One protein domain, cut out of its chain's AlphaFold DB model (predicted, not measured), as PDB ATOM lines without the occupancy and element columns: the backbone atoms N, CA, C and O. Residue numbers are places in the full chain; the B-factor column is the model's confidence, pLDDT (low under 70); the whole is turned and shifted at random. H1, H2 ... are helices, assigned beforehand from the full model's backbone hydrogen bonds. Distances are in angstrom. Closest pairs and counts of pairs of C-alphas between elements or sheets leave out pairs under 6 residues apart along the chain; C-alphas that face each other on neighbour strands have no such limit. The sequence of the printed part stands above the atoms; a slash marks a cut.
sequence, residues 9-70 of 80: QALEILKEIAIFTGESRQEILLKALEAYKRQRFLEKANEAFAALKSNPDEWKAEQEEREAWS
ATOM      1  N   GLN A   9      42.798  88.500  90.184       96.44
ATOM      2  CA  GLN A   9      44.126  88.451  90.792       96.44
ATOM      3  C   GLN A   9      44.675  87.020  90.872       96.44
ATOM      4  O   GLN A   9      45.821  86.777  90.507       96.44
ATOM      5  N   ALA A  10      43.863  86.057  91.322       94.31
ATOM      6  CA  ALA A  10      44.279  84.658  91.389       94.31
ATOM      7  C   ALA A  10      44.546  84.082  89.992       94.31
ATOM      8  O   ALA A  10      45.471  83.292  89.809       94.31
ATOM      9  N   LEU A  11      43.756  84.493  88.997       94.31
ATOM     10  CA  LEU A  11      43.986  84.109  87.612       94.31
ATOM     11  C   LEU A  11      45.316  84.661  87.080       94.31
ATOM     12  O   LEU A  11      45.998  83.940  86.356       94.31
ATOM     13  N   GLU A  12      45.686  85.894  87.426       96.75
ATOM     14  CA  GLU A  12      46.960  86.484  87.001       96.75
ATOM     15  C   GLU A  12      48.154  85.755  87.621       96.75
ATOM     16  O   GLU A  12      49.040  85.309  86.897       96.75
ATOM     17  N   ILE A  13      48.096  85.472  88.926       96.44
ATOM     18  CA  ILE A  13      49.110  84.663  89.620       96.44
ATOM     19  C   ILE A  13      49.269  83.286  88.951       96.44
ATOM     20  O   ILE A  13      50.383  82.825  88.713       96.44
ATOM     21  N   LEU A  14      48.162  82.623  88.589       95.75
ATOM     22  CA  LEU A  14      48.223  81.336  87.886       95.75
ATOM     23  C   LEU A  14      48.884  81.441  86.505       95.75
ATOM     24  O   LEU A  14      49.515  80.478  86.075       95.75
ATOM     25  N   LYS A  15      48.727  82.563  85.791       95.81
ATOM     26  CA  LYS A  15      49.414  82.781  84.509       95.81
ATOM     27  C   LYS A  15      50.908  82.980  84.716       95.81
ATOM     28  O   LYS A  15      51.681  82.353  84.001       95.81
ATOM     29  N   GLU A  16      51.302  83.810  85.677       97.25
ATOM     30  CA  GLU A  16      52.711  84.071  85.988       97.25
ATOM     31  C   GLU A  16      53.442  82.777  86.357       97.25
ATOM     32  O   GLU A  16      54.491  82.470  85.788       97.25
ATOM     33  N   ILE A  17      52.842  81.964  87.234       97.06
ATOM     34  CA  ILE A  17      53.410  80.670  87.622       97.06
ATOM     35  C   ILE A  17      53.487  79.737  86.409       97.06
ATOM     36  O   ILE A  17      54.533  79.140  86.189       97.06
ATOM     37  N   ALA A  18      52.436  79.651  85.587       97.38
ATOM     38  CA  ALA A  18      52.440  78.796  84.397       97.38
ATOM     39  C   ALA A  18      53.520  79.186  83.377       97.38
ATOM     40  O   ALA A  18      54.132  78.310  82.775       97.38
ATOM     41  N   ILE A  19      53.784  80.486  83.197       97.44
ATOM     42  CA  ILE A  19      54.872  80.969  82.333       97.44
ATOM     43  C   ILE A  19      56.230  80.518  82.880       97.44
ATOM     44  O   ILE A  19      57.094  80.107  82.110       97.44
ATOM     45  N   PHE A  20      56.417  80.585  84.199       96.19
ATOM     46  CA  PHE A  20      57.681  80.233  84.838       96.19
ATOM     47  C   PHE A  20      57.923  78.718  84.914       96.19
ATOM     48  O   PHE A  20      59.047  78.267  84.707       96.19
ATOM     49  N   THR A  21      56.891  77.927  85.214       96.19
ATOM     50  CA  THR A  21      57.023  76.479  85.444       96.19
ATOM     51  C   THR A  21      56.739  75.633  84.205       96.19
ATOM     52  O   THR A  21      57.138  74.471  84.163       96.19
ATOM     53  N   GLY A  22      56.052  76.185  83.200       97.19
ATOM     54  CA  GLY A  22      55.552  75.437  82.043       97.19
ATOM     55  C   GLY A  22      54.360  74.525  82.360       97.19
ATOM     56  O   GLY A  22      53.951  73.731  81.515       97.19
ATOM     57  N   GLU A  23      53.802  74.616  83.566       97.00
ATOM     58  CA  GLU A  23      52.734  73.739  84.043       97.00
ATOM     59  C   GLU A  23      51.349  74.277  83.689       97.00
ATOM     60  O   GLU A  23      51.115  75.483  83.563       97.00
ATOM     61  N   SER A  24      50.378  73.373  83.587       95.88
ATOM     62  CA  SER A  24      48.985  73.774  83.448       95.88
ATOM     63  C   SER A  24      48.469  74.421  84.738       95.88
ATOM     64  O   SER A  24      48.847  74.069  85.857       95.88
ATOM     65  N   ARG A  25      47.491  75.325  84.604       92.06
ATOM     66  CA  ARG A  25      46.819  75.955  85.757       92.06
ATOM     67  C   ARG A  25      46.227  74.928  86.728       92.06
ATOM     68  O   ARG A  25      46.167  75.186  87.924       92.06
ATOM     69  N   GLN A  26      45.788  73.774  86.220       92.25
ATOM     70  CA  GLN A  26      45.237  72.698  87.041       92.25
ATOM     71  C   GLN A  26      46.319  72.019  87.890       92.25
ATOM     72  O   GLN A  26      46.089  71.776  89.074       92.25
ATOM     73  N   GLU A  27      47.492  71.746  87.317       96.25
ATOM     74  CA  GLU A  27      48.632  71.191  88.057       96.25
ATOM     75  C   GLU A  27      49.111  72.161  89.135       96.25
ATOM     76  O   GLU A  27      49.309  71.754  90.279       96.25
ATOM     77  N   ILE A  28      49.201  73.451  88.803       96.50
ATOM     78  CA  ILE A  28      49.581  74.504  89.752       96.50
ATOM     79  C   ILE A  28      48.591  74.558  90.920       96.50
ATOM     80  O   ILE A  28      49.003  74.548  92.079       96.50
ATOM     81  N   LEU A  29      47.284  74.559  90.637       94.56
ATOM     82  CA  LEU A  29      46.249  74.550  91.675       94.56
ATOM     83  C   LEU A  29      46.338  73.309  92.565       94.56
ATOM     84  O   LEU A  29      46.228  73.423  93.785       94.56
ATOM     85  N   LEU A  30      46.563  72.129  91.982       96.06
ATOM     86  CA  LEU A  30      46.697  70.895  92.752       96.06
ATOM     87  C   LEU A  30      47.919  70.942  93.677       96.06
ATOM     88  O   LEU A  30      47.811  70.603  94.856       96.06
ATOM     89  N   LYS A  31      49.063  71.414  93.170       97.06
ATOM     90  CA  LYS A  31      50.287  71.585  93.962       97.06
ATOM     91  C   LYS A  31      50.102  72.602  95.082       97.06
ATOM     92  O   LYS A  31      50.509  72.332  96.210       97.06
ATOM     93  N   ALA A  32      49.447  73.727  94.802       96.12
ATOM     94  CA  ALA A  32      49.157  74.753  95.800       96.12
ATOM     95  C   ALA A  32      48.240  74.223  96.915       96.12
ATOM     96  O   ALA A  32      48.510  74.444  98.095       96.12
ATOM     97  N   LEU A  33      47.189  73.474  96.561       96.62
ATOM     98  CA  LEU A  33      46.295  72.847  97.537       96.62
ATOM     99  C   LEU A  33      47.018  71.802  98.388       96.62
ATOM    100  O   LEU A  33      46.823  71.759  99.601       96.62
ATOM    101  N   GLU A  34      47.872  70.981  97.778       98.31
ATOM    102  CA  GLU A  34      48.655  69.983  98.507       98.31
ATOM    103  C   GLU A  34      49.655  70.638  99.467       98.31
ATOM    104  O   GLU A  34      49.766  70.219 100.621       98.31
ATOM    105  N   ALA A  35      50.337  71.697  99.025       98.19
ATOM    106  CA  ALA A  35      51.237  72.475  99.866       98.19
ATOM    107  C   ALA A  35      50.489  73.095 101.055       98.19
ATOM    108  O   ALA A  35      50.904  72.914 102.200       98.19
ATOM    109  N   TYR A  36      49.341  73.734 100.805       98.12
ATOM    110  CA  TYR A  36      48.510  74.310 101.861       98.12
ATOM    111  C   TYR A  36      48.019  73.243 102.848       98.12
ATOM    112  O   TYR A  36      48.087  73.433 104.060       98.12
ATOM    113  N   LYS A  37      47.590  72.076 102.353       98.31
ATOM    114  CA  LYS A  37      47.174  70.949 103.199       98.31
ATOM    115  C   LYS A  37      48.308  70.482 104.116       98.31
ATOM    116  O   LYS A  37      48.079  70.301 105.312       98.31
ATOM    117  N   ARG A  38      49.522  70.304 103.579       98.50
ATOM    118  CA  ARG A  38      50.709  69.898 104.356       98.50
ATOM    119  C   ARG A  38      51.101  70.950 105.384       98.50
ATOM    120  O   ARG A  38      51.363  70.598 106.529       98.50
ATOM    121  N   GLN A  39      51.070  72.223 105.002       98.56
ATOM    122  CA  GLN A  39      51.327  73.329 105.918       98.56
ATOM    123  C   GLN A  39      50.335  73.311 107.088       98.56
ATOM    124  O   GLN A  39      50.758  73.257 108.238       98.56
ATOM    125  N   ARG A  40      49.024  73.256 106.814       98.50
ATOM    126  CA  ARG A  40      47.991  73.210 107.865       98.50
ATOM    127  C   ARG A  40      48.114  71.982 108.764       98.50
ATOM    128  O   ARG A  40      47.773  72.056 109.940       98.50
ATOM    129  N   PHE A  41      48.570  70.852 108.225       98.31
ATOM    130  CA  PHE A  41      48.844  69.659 109.021       98.31
ATOM    131  C   PHE A  41      49.999  69.890 110.006       98.31
ATOM    132  O   PHE A  41      49.838  69.638 111.198       98.31
ATOM    133  N   LEU A  42      51.130  70.421 109.527       98.50
ATOM    134  CA  LEU A  42      52.295  70.706 110.369       98.50
ATOM    135  C   LEU A  42      52.014  71.802 111.402       98.50
ATOM    136  O   LEU A  42      52.427  71.667 112.548       98.50
ATOM    137  N   GLU A  43      51.274  72.850 111.038       98.62
ATOM    138  CA  GLU A  43      50.847  73.897 111.976       98.62
ATOM    139  C   GLU A  43      50.047  73.306 113.141       98.62
ATOM    140  O   GLU A  43      50.374  73.563 114.295       98.62
ATOM    141  N   LYS A  44      49.077  72.427 112.859       98.50
ATOM    142  CA  LYS A  44      48.300  71.744 113.904       98.50
ATOM    143  C   LYS A  44      49.151  70.820 114.772       98.50
ATOM    144  O   LYS A  44      48.948  70.768 115.981       98.50
ATOM    145  N   ALA A  45      50.084  70.083 114.170       98.31
ATOM    146  CA  ALA A  45      51.005  69.237 114.922       98.31
ATOM    147  C   ALA A  45      51.883  70.083 115.860       98.31
ATOM    148  O   ALA A  45      52.038  69.750 117.032       98.31
ATOM    149  N   ASN A  46      52.392  71.215 115.373       98.44
ATOM    150  CA  ASN A  46      53.195  72.144 116.163       98.44
ATOM    151  C   ASN A  46      52.384  72.789 117.293       98.44
ATOM    152  O   ASN A  46      52.887  72.890 118.408       98.44
ATOM    153  N   GLU A  47      51.139  73.195 117.031       98.44
ATOM    154  CA  GLU A  47      50.216  73.705 118.053       98.44
ATOM    155  C   GLU A  47      49.972  72.659 119.150       98.44
ATOM    156  O   GLU A  47      50.065  72.980 120.335       98.44
ATOM    157  N   ALA A  48      49.738  71.396 118.775       97.81
ATOM    158  CA  ALA A  48      49.570  70.300 119.727       97.81
ATOM    159  C   ALA A  48      50.840  70.060 120.565       97.81
ATOM    160  O   ALA A  48      50.755  69.934 121.784       97.81
ATOM    161  N   PHE A  49      52.024  70.073 119.944       97.00
ATOM    162  CA  PHE A  49      53.298  69.967 120.664       97.00
ATOM    163  C   PHE A  49      53.567  71.166 121.580       97.00
ATOM    164  O   PHE A  49      54.136  71.000 122.656       97.00
ATOM    165  N   ALA A  50      53.183  72.378 121.177       97.94
ATOM    166  CA  ALA A  50      53.309  73.564 122.018       97.94
ATOM    167  C   ALA A  50      52.385  73.477 123.242       97.94
ATOM    168  O   ALA A  50      52.816  73.789 124.352       97.94
ATOM    169  N   ALA A  51      51.149  73.000 123.055       97.62
ATOM    170  CA  ALA A  51      50.228  72.729 124.153       97.62
ATOM    171  C   ALA A  51      50.789  71.656 125.102       97.62
ATOM    172  O   ALA A  51      50.844  71.892 126.307       97.62
ATOM    173  N   LEU A  52      51.307  70.545 124.567       97.25
ATOM    174  CA  LEU A  52      51.970  69.495 125.347       97.25
ATOM    175  C   LEU A  52      53.142  70.047 126.176       97.25
ATOM    176  O   LEU A  52      53.204  69.835 127.379       97.25
ATOM    177  N   LYS A  53      54.036  70.832 125.557       96.69
ATOM    178  CA  LYS A  53      55.173  71.479 126.240       96.69
ATOM    179  C   LYS A  53      54.757  72.424 127.365       96.69
ATOM    180  O   LYS A  53      55.541  72.652 128.283       96.69
ATOM    181  N   SER A  54      53.561  73.008 127.285       97.31
ATOM    182  CA  SER A  54      53.043  73.892 128.333       97.31
ATOM    183  C   SER A  54      52.556  73.139 129.578       97.31
ATOM    184  O   SER A  54      52.355  73.769 130.615       97.31
ATOM    185  N   ASN A  55      52.423  71.809 129.501       97.75
ATOM    186  CA  ASN A  55      52.125  70.923 130.621       97.75
ATOM    187  C   ASN A  55      53.405  70.180 131.068       97.75
ATOM    188  O   ASN A  55      53.825  69.240 130.393       97.75
ATOM    189  N   PRO A  56      54.046  70.563 132.191       96.50
ATOM    190  CA  PRO A  56      55.328  69.988 132.606       96.50
ATOM    191  C   PRO A  56      55.311  68.472 132.835       96.50
ATOM    192  O   PRO A  56      56.303  67.812 132.528       96.50
ATOM    193  N   ASP A  57      54.209  67.924 133.357       97.50
ATOM    194  CA  ASP A  57      54.103  66.495 133.667       97.50
ATOM    195  C   ASP A  57      53.990  65.661 132.385       97.50
ATOM    196  O   ASP A  57      54.733  64.697 132.195       97.50
ATOM    197  N   GLU A  58      53.115  66.070 131.463       97.19
ATOM    198  CA  GLU A  58      52.976  65.405 130.162       97.19
ATOM    199  C   GLU A  58      54.220  65.599 129.283       97.19
ATOM    200  O   GLU A  58      54.646  64.670 128.598       97.19
ATOM    201  N   TRP A  59      54.853  66.776 129.334       97.81
ATOM    202  CA  TRP A  59      56.098  67.030 128.613       97.81
ATOM    203  C   TRP A  59      57.243  66.148 129.110       97.81
ATOM    204  O   TRP A  59      58.022  65.629 128.313       97.81
ATOM    205  N   LYS A  60      57.339  65.942 130.428       97.75
ATOM    206  CA  LYS A  60      58.321  65.025 131.004       97.75
ATOM    207  C   LYS A  60      58.088  63.590 130.522       97.75
ATOM    208  O   LYS A  60      59.054  62.942 130.133       97.75
ATOM    209  N   ALA A  61      56.838  63.127 130.499       97.56
ATOM    210  CA  ALA A  61      56.498  61.791 130.013       97.56
ATOM    211  C   ALA A  61      56.884  61.589 128.535       97.56
ATOM    212  O   ALA A  61      57.493  60.578 128.195       97.56
ATOM    213  N   GLU A  62      56.604  62.567 127.666       97.44
ATOM    214  CA  GLU A  62      57.011  62.501 126.254       97.44
ATOM    215  C   GLU A  62      58.535  62.474 126.092       97.44
ATOM    216  O   GLU A  62      59.060  61.729 125.269       97.44
ATOM    217  N   GLN A  63      59.267  63.251 126.893       97.56
ATOM    218  CA  GLN A  63      60.729  63.270 126.853       97.56
ATOM    219  C   GLN A  63      61.340  61.947 127.335       97.56
ATOM    220  O   GLN A  63      62.325  61.495 126.756       97.56
ATOM    221  N   GLU A  64      60.765  61.325 128.367       97.62
ATOM    222  CA  GLU A  64      61.164  59.993 128.837       97.62
ATOM    223  C   GLU A  64      60.910  58.925 127.765       97.62
ATOM    224  O   GLU A  64      61.784  58.097 127.506       97.62
ATOM    225  N   GLU A  65      59.758  58.978 127.088       97.00
ATOM    226  CA  GLU A  65      59.469  58.104 125.948       97.00
ATOM    227  C   GLU A  65      60.481  58.328 124.816       97.00
ATOM    228  O   GLU A  65      61.089  57.376 124.324       97.00
ATOM    229  N   ARG A  66      60.714  59.584 124.423       96.38
ATOM    230  CA  ARG A  66      61.658  59.934 123.354       96.38
ATOM    231  C   ARG A  66      63.077  59.457 123.662       96.38
ATOM    232  O   ARG A  66      63.762  58.984 122.757       96.38
ATOM    233  N   GLU A  67      63.511  59.561 124.916       96.62
ATOM    234  CA  GLU A  67      64.811  59.051 125.358       96.62
ATOM    235  C   GLU A  67      64.869  57.521 125.268       96.62
ATOM    236  O   GLU A  67      65.869  56.978 124.813       96.62
ATOM    237  N   ALA A  68      63.792  56.810 125.610       96.25
ATOM    238  CA  ALA A  68      63.744  55.355 125.457       96.25
ATOM    239  C   ALA A  68      63.900  54.910 123.988       96.25
ATOM    240  O   ALA A  68      64.551  53.901 123.715       96.25
ATOM    241  N   TRP A  69      63.365  55.685 123.038       95.81
ATOM    242  CA  TRP A  69      63.537  55.448 121.598       95.81
ATOM    243  C   TRP A  69      64.906  55.882 121.053       95.81
ATOM    244  O   TRP A  69      65.287  55.463 119.961       95.81
ATOM    245  N   SER A  70      65.680  56.689 121.787       93.25
ATOM    246  CA  SER A  70      66.993  57.159 121.321       93.25
ATOM    247  C   SER A  70      67.988  56.006 121.125       93.25
ATOM    248  O   SER A  70      68.874  56.091 120.275       93.25
TER     249      SER A  70
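AT A GLANCE: This is residues 9 to 70 of the 80 residues of an uncharacterized protein of Moorella sp. E306M (UniProt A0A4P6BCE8). One long helix, H2, makes a straight shaft with a shorter helix at each end: H1 is set crosswise at one end like a crossbar, and H3 turns off at the other end as an arm, making a corner. The middle of H2, residues 30 to 48, stands free, and H1 and H3 run much the same way at opposite ends of it, with no contact between them. The printed part has 62 residues with three named helices, in the order H1, H2, H3, and no named strand; the class is all helix. The whole is extended, with a radius of gyration of the C-alphas of 19.8 A and spans of 52 by 25 by 14 A, the longest made by H2.

HOW THE PARTS SIT: The longest helix is H2, residues 25 to 53. At one end it touches H1, residues 9 to 21, with 6 pairs of C-alphas within 8 A. H1 and H2 touch with residues 25 to 28 of H2 alone and residues 14 to 18 of H1 alone; the closest C-alphas are those of Leu 14 and Arg 25, 6.0 A apart. The lines of H1 and H2 are about perpendicular, at 77 degrees. At its other end H2 only just touches H3, residues 56 to 70, with 3 pairs of C-alphas within 8 A, and they touch only at the corner by their link. Here residues 52 to 53 of H2 and residues 58 to 59 of H3 alone take part, and the closest C-alphas are those of Lys 53 and Trp 59, 5.1 A apart. H2 and H3 run opposite ways at a steep tilt of 67 degrees. H1 and H3 are apart. In H1, H2 and H3 every O i to N i+4 pair is within hydrogen-bond range.

IN THESE COORDINATES: H2 measures 41.6 A from C-alpha 25 at (46.819, 75.955, 85.757) to C-alpha 53 at (55.173, 71.479, 126.240). H1 measures 18.4 A from first to last C-alpha and begins with C-alpha 9 at (44.126, 88.451, 90.792). H3 measures 20.7 A and ends with C-alpha 70 at (66.993, 57.159, 121.321).

THE WHOLE: The two C-alphas farthest apart are those of Ile 19 and Asp 57, 53.3 A. Residues 64 to 70, which belong to H3, stand free, as do residues 30 to 48 of H2. The links from H1 to H2, with 3 residues, and from H2 to H3, with 2 residues, are both tight. The printed part has no cut. Its mean pLDDT is 96.9, and no printed residue is under 70.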